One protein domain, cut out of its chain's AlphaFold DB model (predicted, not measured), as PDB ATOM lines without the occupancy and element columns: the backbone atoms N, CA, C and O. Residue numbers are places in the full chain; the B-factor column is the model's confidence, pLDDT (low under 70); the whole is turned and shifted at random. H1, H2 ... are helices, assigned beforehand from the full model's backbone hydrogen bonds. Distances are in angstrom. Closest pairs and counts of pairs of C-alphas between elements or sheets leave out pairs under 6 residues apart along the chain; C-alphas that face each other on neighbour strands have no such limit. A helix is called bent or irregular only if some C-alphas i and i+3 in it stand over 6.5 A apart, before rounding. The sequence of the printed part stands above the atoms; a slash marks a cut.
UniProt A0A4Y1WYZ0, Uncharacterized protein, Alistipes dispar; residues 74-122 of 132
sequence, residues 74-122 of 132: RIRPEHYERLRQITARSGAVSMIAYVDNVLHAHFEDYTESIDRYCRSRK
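Overview. This is residues 74 to 122 of the 132 residues of an uncharacterized protein of Alistipes dispar (UniProt A0A4Y1WYZ0). A wide, open arch: the long arm H2a makes the bar, and H1 and H2b turn off its two ends to the same side, with empty space between them. The 49 printed residues hold two named helices, H1 then bent H2, and no named strand: all helix. The whole is only just loose, close to extended, with a radius of gyration of the C-alphas of 14.1 A, spanning 40 by 22 by 12 A.

Arrangement. Look first at H2, residues 95 to 120, assigned as one helix by its hydrogen bonds but bent: C-alphas 109 and 112 are 8.5 A apart. Its arms H2a, residues 95 to 109, and H2b, residues 112 to 120, are about perpendicular at 81 degrees and close but not clearly touching; their closest C-alphas, Phe 107 and Ile 114, are 7.8 A apart. H1, residues 77 to 90, touches H2a with residues 83 to 87 alone, about perpendicular at 77 degrees; the closest C-alphas, Thr 87 and Met 95, are 5.9 A apart. H1 and H2b are apart. In H1, H2a and H2b every O i to N i+4 pair is within hydrogen-bond range.

Along the chain. Find C-alpha 95 at (143.632, 136.197, 126.448); H2a runs 21.2 A from there. H2b runs 12.2 A to C-alpha 120 at (147.398, 163.775, 108.608). H1 starts at (157.565, 139.116, 125.961) and runs 20.1 A.

Size, cuts and confidence. The C-alphas farthest apart, Arg 89 and Lys 122, are 41.9 A apart. The printed part has no cut, and the link from H1 to H2 is tight. Residue 122 alone has pLDDT under 70.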
ATOM      1  N   ARG A  74     152.783 140.273 116.640       95.75
ATOM      2  CA  ARG A  74     153.905 140.031 117.556       95.75
ATOM      3  C   ARG A  74     153.789 140.966 118.758       95.75
ATOM      4  O   ARG A  74     153.691 142.177 118.586       95.75
ATOM      5  N   ILE A  75     153.836 140.401 119.959       94.62
ATOM      6  CA  ILE A  75     153.797 141.136 121.228       94.62
ATOM      7  C   ILE A  75     155.146 140.947 121.922       94.62
ATOM      8  O   ILE A  75     155.730 139.864 121.858       94.62
ATOM      9  N   ARG A  76     155.660 142.002 122.561       97.50
ATOM     10  CA  ARG A  76     156.899 141.901 123.341       97.50
ATOM     11  C   ARG A  76     156.709 140.945 124.535       97.50
ATOM     12  O   ARG A  76     155.626 140.969 125.131       97.50
ATOM     13  N   PRO A  77     157.710 140.124 124.903       97.25
ATOM     14  CA  PRO A  77     157.565 139.116 125.961       97.25
ATOM     15  C   PRO A  77     157.042 139.667 127.294       97.25
ATOM     16  O   PRO A  77     156.167 139.069 127.915       97.25
ATOM     17  N   GLU A  78     157.499 140.850 127.701       97.44
ATOM     18  CA  GLU A  78     157.093 141.525 128.934       97.44
ATOM     19  C   GLU A  78     155.599 141.881 128.961       97.44
ATOM     20  O   GLU A  78     154.937 141.786 129.996       97.44
ATOM     21  N   HIS A  79     155.032 142.252 127.812       96.44
ATOM     22  CA  HIS A  79     153.606 142.534 127.697       96.44
ATOM     23  C   HIS A  79     152.806 141.241 127.687       96.44
ATOM     24  O   HIS A  79     151.775 141.163 128.349       96.44
ATOM     25  N   TYR A  80     153.297 140.218 126.986       95.56
ATOM     26  CA  TYR A  80     152.650 138.913 126.965       95.56
ATOM     27  C   TYR A  80     152.521 138.328 128.374       95.56
ATOM     28  O   TYR A  80     151.429 137.914 128.762       95.56
ATOM     29  N   GLU A  81     153.590 138.364 129.170       96.12
ATOM     30  CA  GLU A  81     153.560 137.824 130.529       96.12
ATOM     31  C   GLU A  81     152.608 138.621 131.434       96.12
ATOM     32  O   GLU A  81     151.833 138.035 132.190       96.12
ATOM     33  N   ARG A  82     152.558 139.952 131.294       95.56
ATOM     34  CA  ARG A  82     151.572 140.772 132.014       95.56
ATOM     35  C   ARG A  82     150.132 140.421 131.619       95.56
ATOM     36  O   ARG A  82     149.286 140.257 132.495       95.56
ATOM     37  N   LEU A  83     149.846 140.267 130.325       94.81
ATOM     38  CA  LEU A  83     148.522 139.847 129.846       94.81
ATOM     39  C   LEU A  83     148.157 138.444 130.364       94.81
ATOM     40  O   LEU A  83     147.015 138.191 130.762       94.81
ATOM     41  N   ARG A  84     149.138 137.537 130.411       94.25
ATOM     42  CA  ARG A  84     148.981 136.174 130.925       94.25
ATOM     43  C   ARG A  84     148.643 136.180 132.410       94.25
ATOM     44  O   ARG A  84     147.715 135.489 132.811       94.25
ATOM     45  N   GLN A  85     149.320 136.991 133.218       93.62
ATOM     46  CA  GLN A  85     149.023 137.112 134.648       93.62
ATOM     47  C   GLN A  85     147.600 137.619 134.909       93.62
ATOM     48  O   GLN A  85     146.915 137.082 135.776       93.62
ATOM     49  N   ILE A  86     147.126 138.611 134.148       91.69
ATOM     50  CA  ILE A  86     145.772 139.169 134.307       91.69
ATOM     51  C   ILE A  86     144.705 138.119 133.970       91.69
ATOM     52  O   ILE A  86     143.754 137.900 134.725       91.69
ATOM     53  N   THR A  87     144.873 137.440 132.839       90.69
ATOM     54  CA  THR A  87     143.903 136.454 132.337       90.69
ATOM     55  C   THR A  87     143.908 135.170 133.171       90.69
ATOM     56  O   THR A  87     142.842 134.651 133.492       90.69
ATOM     57  N   ALA A  88     145.078 134.713 133.630       87.62
ATOM     58  CA  ALA A  88     145.199 133.548 134.507       87.62
ATOM     59  C   ALA A  88     144.626 133.798 135.911       87.62
ATOM     60  O   ALA A  88     143.944 132.932 136.451       87.62
ATOM     61  N   ARG A  89     144.869 134.977 136.503       80.75
ATOM     62  CA  ARG A  89     144.357 135.312 137.845       80.75
ATOM     63  C   ARG A  89     142.852 135.548 137.864       80.75
ATOM     64  O   ARG A  89     142.208 135.242 138.859       80.75
ATOM     65  N   SER A  90     142.301 136.128 136.800       77.00
ATOM     66  CA  SER A  90     140.874 136.451 136.754       77.00
ATOM     67  C   SER A  90     139.998 135.240 136.448       77.00
ATOM     68  O   SER A  90     138.873 135.193 136.940       77.00
ATOM     69  N   GLY A  91     140.454 134.300 135.608       73.94
ATOM     70  CA  GLY A  91     139.688 133.122 135.163       73.94
ATOM     71  C   GLY A  91     138.407 133.434 134.366       73.94
ATOM     72  O   GLY A  91     137.805 132.540 133.778       73.94
ATOM     73  N   ALA A  92     137.999 134.703 134.321       82.12
ATOM     74  CA  ALA A  92     136.735 135.175 133.770       82.12
ATOM     75  C   ALA A  92     136.834 135.592 132.294       82.12
ATOM     76  O   ALA A  92     135.813 135.679 131.614       82.12
ATOM     77  N   VAL A  93     138.048 135.842 131.789       88.31
ATOM     78  CA  VAL A  93     138.286 136.345 130.431       88.31
ATOM     79  C   VAL A  93     139.449 135.613 129.773       88.31
ATOM     80  O   VAL A  93     140.497 135.392 130.380       88.31
ATOM     81  N   SER A  94     139.276 135.223 128.510       89.00
ATOM     82  CA  SER A  94     140.365 134.632 127.732       89.00
ATOM     83  C   SER A  94     141.370 135.703 127.304       89.00
ATOM     84  O   SER A  94     141.021 136.874 127.180       89.00
ATOM     85  N   MET A  95     142.606 135.298 126.998       90.50
ATOM     86  CA  MET A  95     143.632 136.197 126.448       90.50
ATOM     87  C   MET A  95     143.123 137.002 125.246       90.50
ATOM     88  O   MET A  95     143.295 138.216 125.190       90.50
ATOM     89  N   ILE A  96     142.458 136.325 124.306       89.12
ATOM     90  CA  ILE A  96     141.924 136.953 123.092       89.12
ATOM     91  C   ILE A  96     140.865 137.998 123.452       89.12
ATOM     92  O   ILE A  96     140.937 139.122 122.967       89.12
ATOM     93  N   ALA A  97     139.913 137.647 124.322       89.81
ATOM     94  CA  ALA A  97     138.842 138.559 124.719       89.81
ATOM     95  C   ALA A  97     139.368 139.752 125.531       89.81
ATOM     96  O   ALA A  97     138.914 140.874 125.342       89.81
ATOM     97  N   TYR A  98     140.362 139.537 126.395       92.31
ATOM     98  CA  TYR A  98     140.963 140.614 127.175       92.31
ATOM     99  C   TYR A  98     141.686 141.622 126.273       92.31
ATOM    100  O   TYR A  98     141.504 142.828 126.424       92.31
ATOM    101  N   VAL A  99     142.466 141.139 125.300       92.38
ATOM    102  CA  VAL A  99     143.125 142.011 124.317       92.38
ATOM    103  C   VAL A  99     142.094 142.766 123.477       92.38
ATOM    104  O   VAL A  99     142.266 143.963 123.262       92.38
ATOM    105  N   ASP A 100     141.010 142.112 123.053       91.31
ATOM    106  CA  ASP A 100     139.925 142.771 122.317       91.31
ATOM    107  C   ASP A 100     139.266 143.892 123.137       91.31
ATOM    108  O   ASP A 100     139.103 145.006 122.643       91.31
ATOM    109  N   ASN A 101     138.991 143.652 124.423       92.94
ATOM    110  CA  ASN A 101     138.445 144.668 125.325       92.94
ATOM    111  C   ASN A 101     139.385 145.868 125.494       92.94
ATOM    112  O   ASN A 101     138.935 147.014 125.482       92.94
ATOM    113  N   VAL A 102     140.691 145.618 125.638       94.50
ATOM    114  CA  VAL A 102     141.705 146.679 125.745       94.50
ATOM    115  C   VAL A 102     141.759 147.509 124.468       94.50
ATOM    116  O   VAL A 102     141.728 148.737 124.539       94.50
ATOM    117  N   LEU A 103     141.812 146.855 123.306       93.94
ATOM    118  CA  LEU A 103     141.820 147.539 122.015       93.94
ATOM    119  C   LEU A 103     140.542 148.339 121.813       93.94
ATOM    120  O   LEU A 103     140.603 149.483 121.374       93.94
ATOM    121  N   HIS A 104     139.395 147.773 122.175       93.06
ATOM    122  CA  HIS A 104     138.147 148.488 122.044       93.06
ATOM    123  C   HIS A 104     138.096 149.742 122.906       93.06
ATOM    124  O   HIS A 104     137.778 150.802 122.378       93.06
ATOM    125  N   ALA A 105     138.417 149.626 124.195       94.19
ATOM    126  CA  ALA A 105     138.427 150.777 125.087       94.19
ATOM    127  C   ALA A 105     139.407 151.847 124.590       94.19
ATOM    128  O   ALA A 105     139.088 153.027 124.601       94.19
ATOM    129  N   HIS A 106     140.572 151.440 124.074       96.00
ATOM    130  CA  HIS A 106     141.513 152.370 123.456       96.00
ATOM    131  C   HIS A 106     140.909 153.080 122.237       96.00
ATOM    132  O   HIS A 106     141.054 154.289 122.094       96.00
ATOM    133  N   PHE A 107     140.220 152.359 121.354       95.69
ATOM    134  CA  PHE A 107     139.580 152.982 120.199       95.69
ATOM    135  C   PHE A 107     138.431 153.898 120.607       95.69
ATOM    136  O   PHE A 107     138.320 154.981 120.045       95.69
ATOM    137  N   GLU A 108     137.628 153.516 121.596       94.19
ATOM    138  CA  GLU A 108     136.559 154.348 122.153       94.19
ATOM    139  C   GLU A 108     137.124 155.646 122.751       94.19
ATOM    140  O   GLU A 108     136.737 156.733 122.329       94.19
ATOM    141  N   ASP A 109     138.110 155.545 123.647       95.75
ATOM    142  CA  ASP A 109     138.679 156.693 124.360       95.75
ATOM    143  C   ASP A 109     139.480 157.635 123.424       95.75
ATOM    144  O   ASP A 109     139.594 158.831 123.694       95.75
ATOM    145  N   TYR A 110     140.032 157.130 122.308       96.25
ATOM    146  CA  TYR A 110     140.929 157.888 121.417       96.25
ATOM    147  C   TYR A 110     140.450 158.029 119.964       96.25
ATOM    148  O   TYR A 110     141.255 158.414 119.108       96.25
ATOM    149  N   THR A 111     139.168 157.779 119.668       94.75
ATOM    150  CA  THR A 111     138.618 157.798 118.292       94.75
ATOM    151  C   THR A 111     139.069 159.035 117.503       94.75
ATOM    152  O   THR A 111     139.705 158.916 116.455       94.75
ATOM    153  N   GLU A 112     138.844 160.240 118.037       93.56
ATOM    154  CA  GLU A 112     139.158 161.488 117.328       93.56
ATOM    155  C   GLU A 112     140.659 161.693 117.084       93.56
ATOM    156  O   GLU A 112     141.077 162.227 116.051       93.56
ATOM    157  N   SER A 113     141.483 161.280 118.049       94.75
ATOM    158  CA  SER A 113     142.938 161.421 117.986       94.75
ATOM    159  C   SER A 113     143.528 160.469 116.949       94.75
ATOM    160  O   SER A 113     144.368 160.872 116.140       94.75
ATOM    161  N   ILE A 114     143.032 159.229 116.922       93.62
ATOM    162  CA  ILE A 114     143.378 158.230 115.911       93.62
ATOM    163  C   ILE A 114     142.957 158.726 114.525       93.62
ATOM    164  O   ILE A 114     143.770 158.716 113.601       93.62
ATOM    165  N   ASP A 115     141.738 159.243 114.373       94.31
ATOM    166  CA  ASP A 115     141.242 159.761 113.095       94.31
ATOM    167  C   ASP A 115     142.038 160.965 112.595       94.31
ATOM    168  O   ASP A 115     142.302 161.105 111.396       94.31
ATOM    169  N   ARG A 116     142.435 161.866 113.498       94.06
ATOM    170  CA  ARG A 116     143.305 163.001 113.168       94.06
ATOM    171  C   ARG A 116     144.672 162.520 112.686       94.06
ATOM    172  O   ARG A 116     145.138 162.987 111.647       94.06
ATOM    173  N   TYR A 117     145.284 161.575 113.398       92.38
ATOM    174  CA  TYR A 117     146.579 160.994 113.042       92.38
ATOM    175  C   TYR A 117     146.539 160.249 111.699       92.38
ATOM    176  O   TYR A 117     147.412 160.419 110.848       92.38
ATOM    177  N   CYS A 118     145.494 159.457 111.470       91.69
ATOM    178  CA  CYS A 118     145.309 158.731 110.219       91.69
ATOM    179  C   CYS A 118     145.078 159.680 109.036       91.69
ATOM    180  O   CYS A 118     145.584 159.428 107.942       91.69
ATOM    181  N   ARG A 119     144.345 160.785 109.234       89.19
ATOM    182  CA  ARG A 119     144.120 161.801 108.193       89.19
ATOM    183  C   ARG A 119     145.382 162.582 107.852       89.19
ATOM    184  O   ARG A 119     145.665 162.733 106.668       89.19
ATOM    185  N   SER A 120     146.154 163.024 108.846       81.44
ATOM    186  CA  SER A 120     147.398 163.775 108.608       81.44
ATOM    187  C   SER A 120     148.463 162.951 107.882       81.44
ATOM    188  O   SER A 120     149.356 163.510 107.250       81.44
ATOM    189  N   ARG A 121     148.351 161.618 107.938       75.06
ATOM    190  CA  ARG A 121     149.255 160.680 107.270       75.06
ATOM    191  C   ARG A 121     148.732 160.062 105.986       75.06
ATOM    192  O   ARG A 121     149.501 159.334 105.365       75.06
ATOM    193  N   LYS A 122     147.497 160.331 105.540       58.25
ATOM    194  CA  LYS A 122     147.134 160.004 104.153       58.25
ATOM    195  C   LYS A 122     147.935 160.957 103.266       58.25
ATOM    196  O   LYS A 122     147.599 162.140 103.243       58.25
TER     197      LYS A 122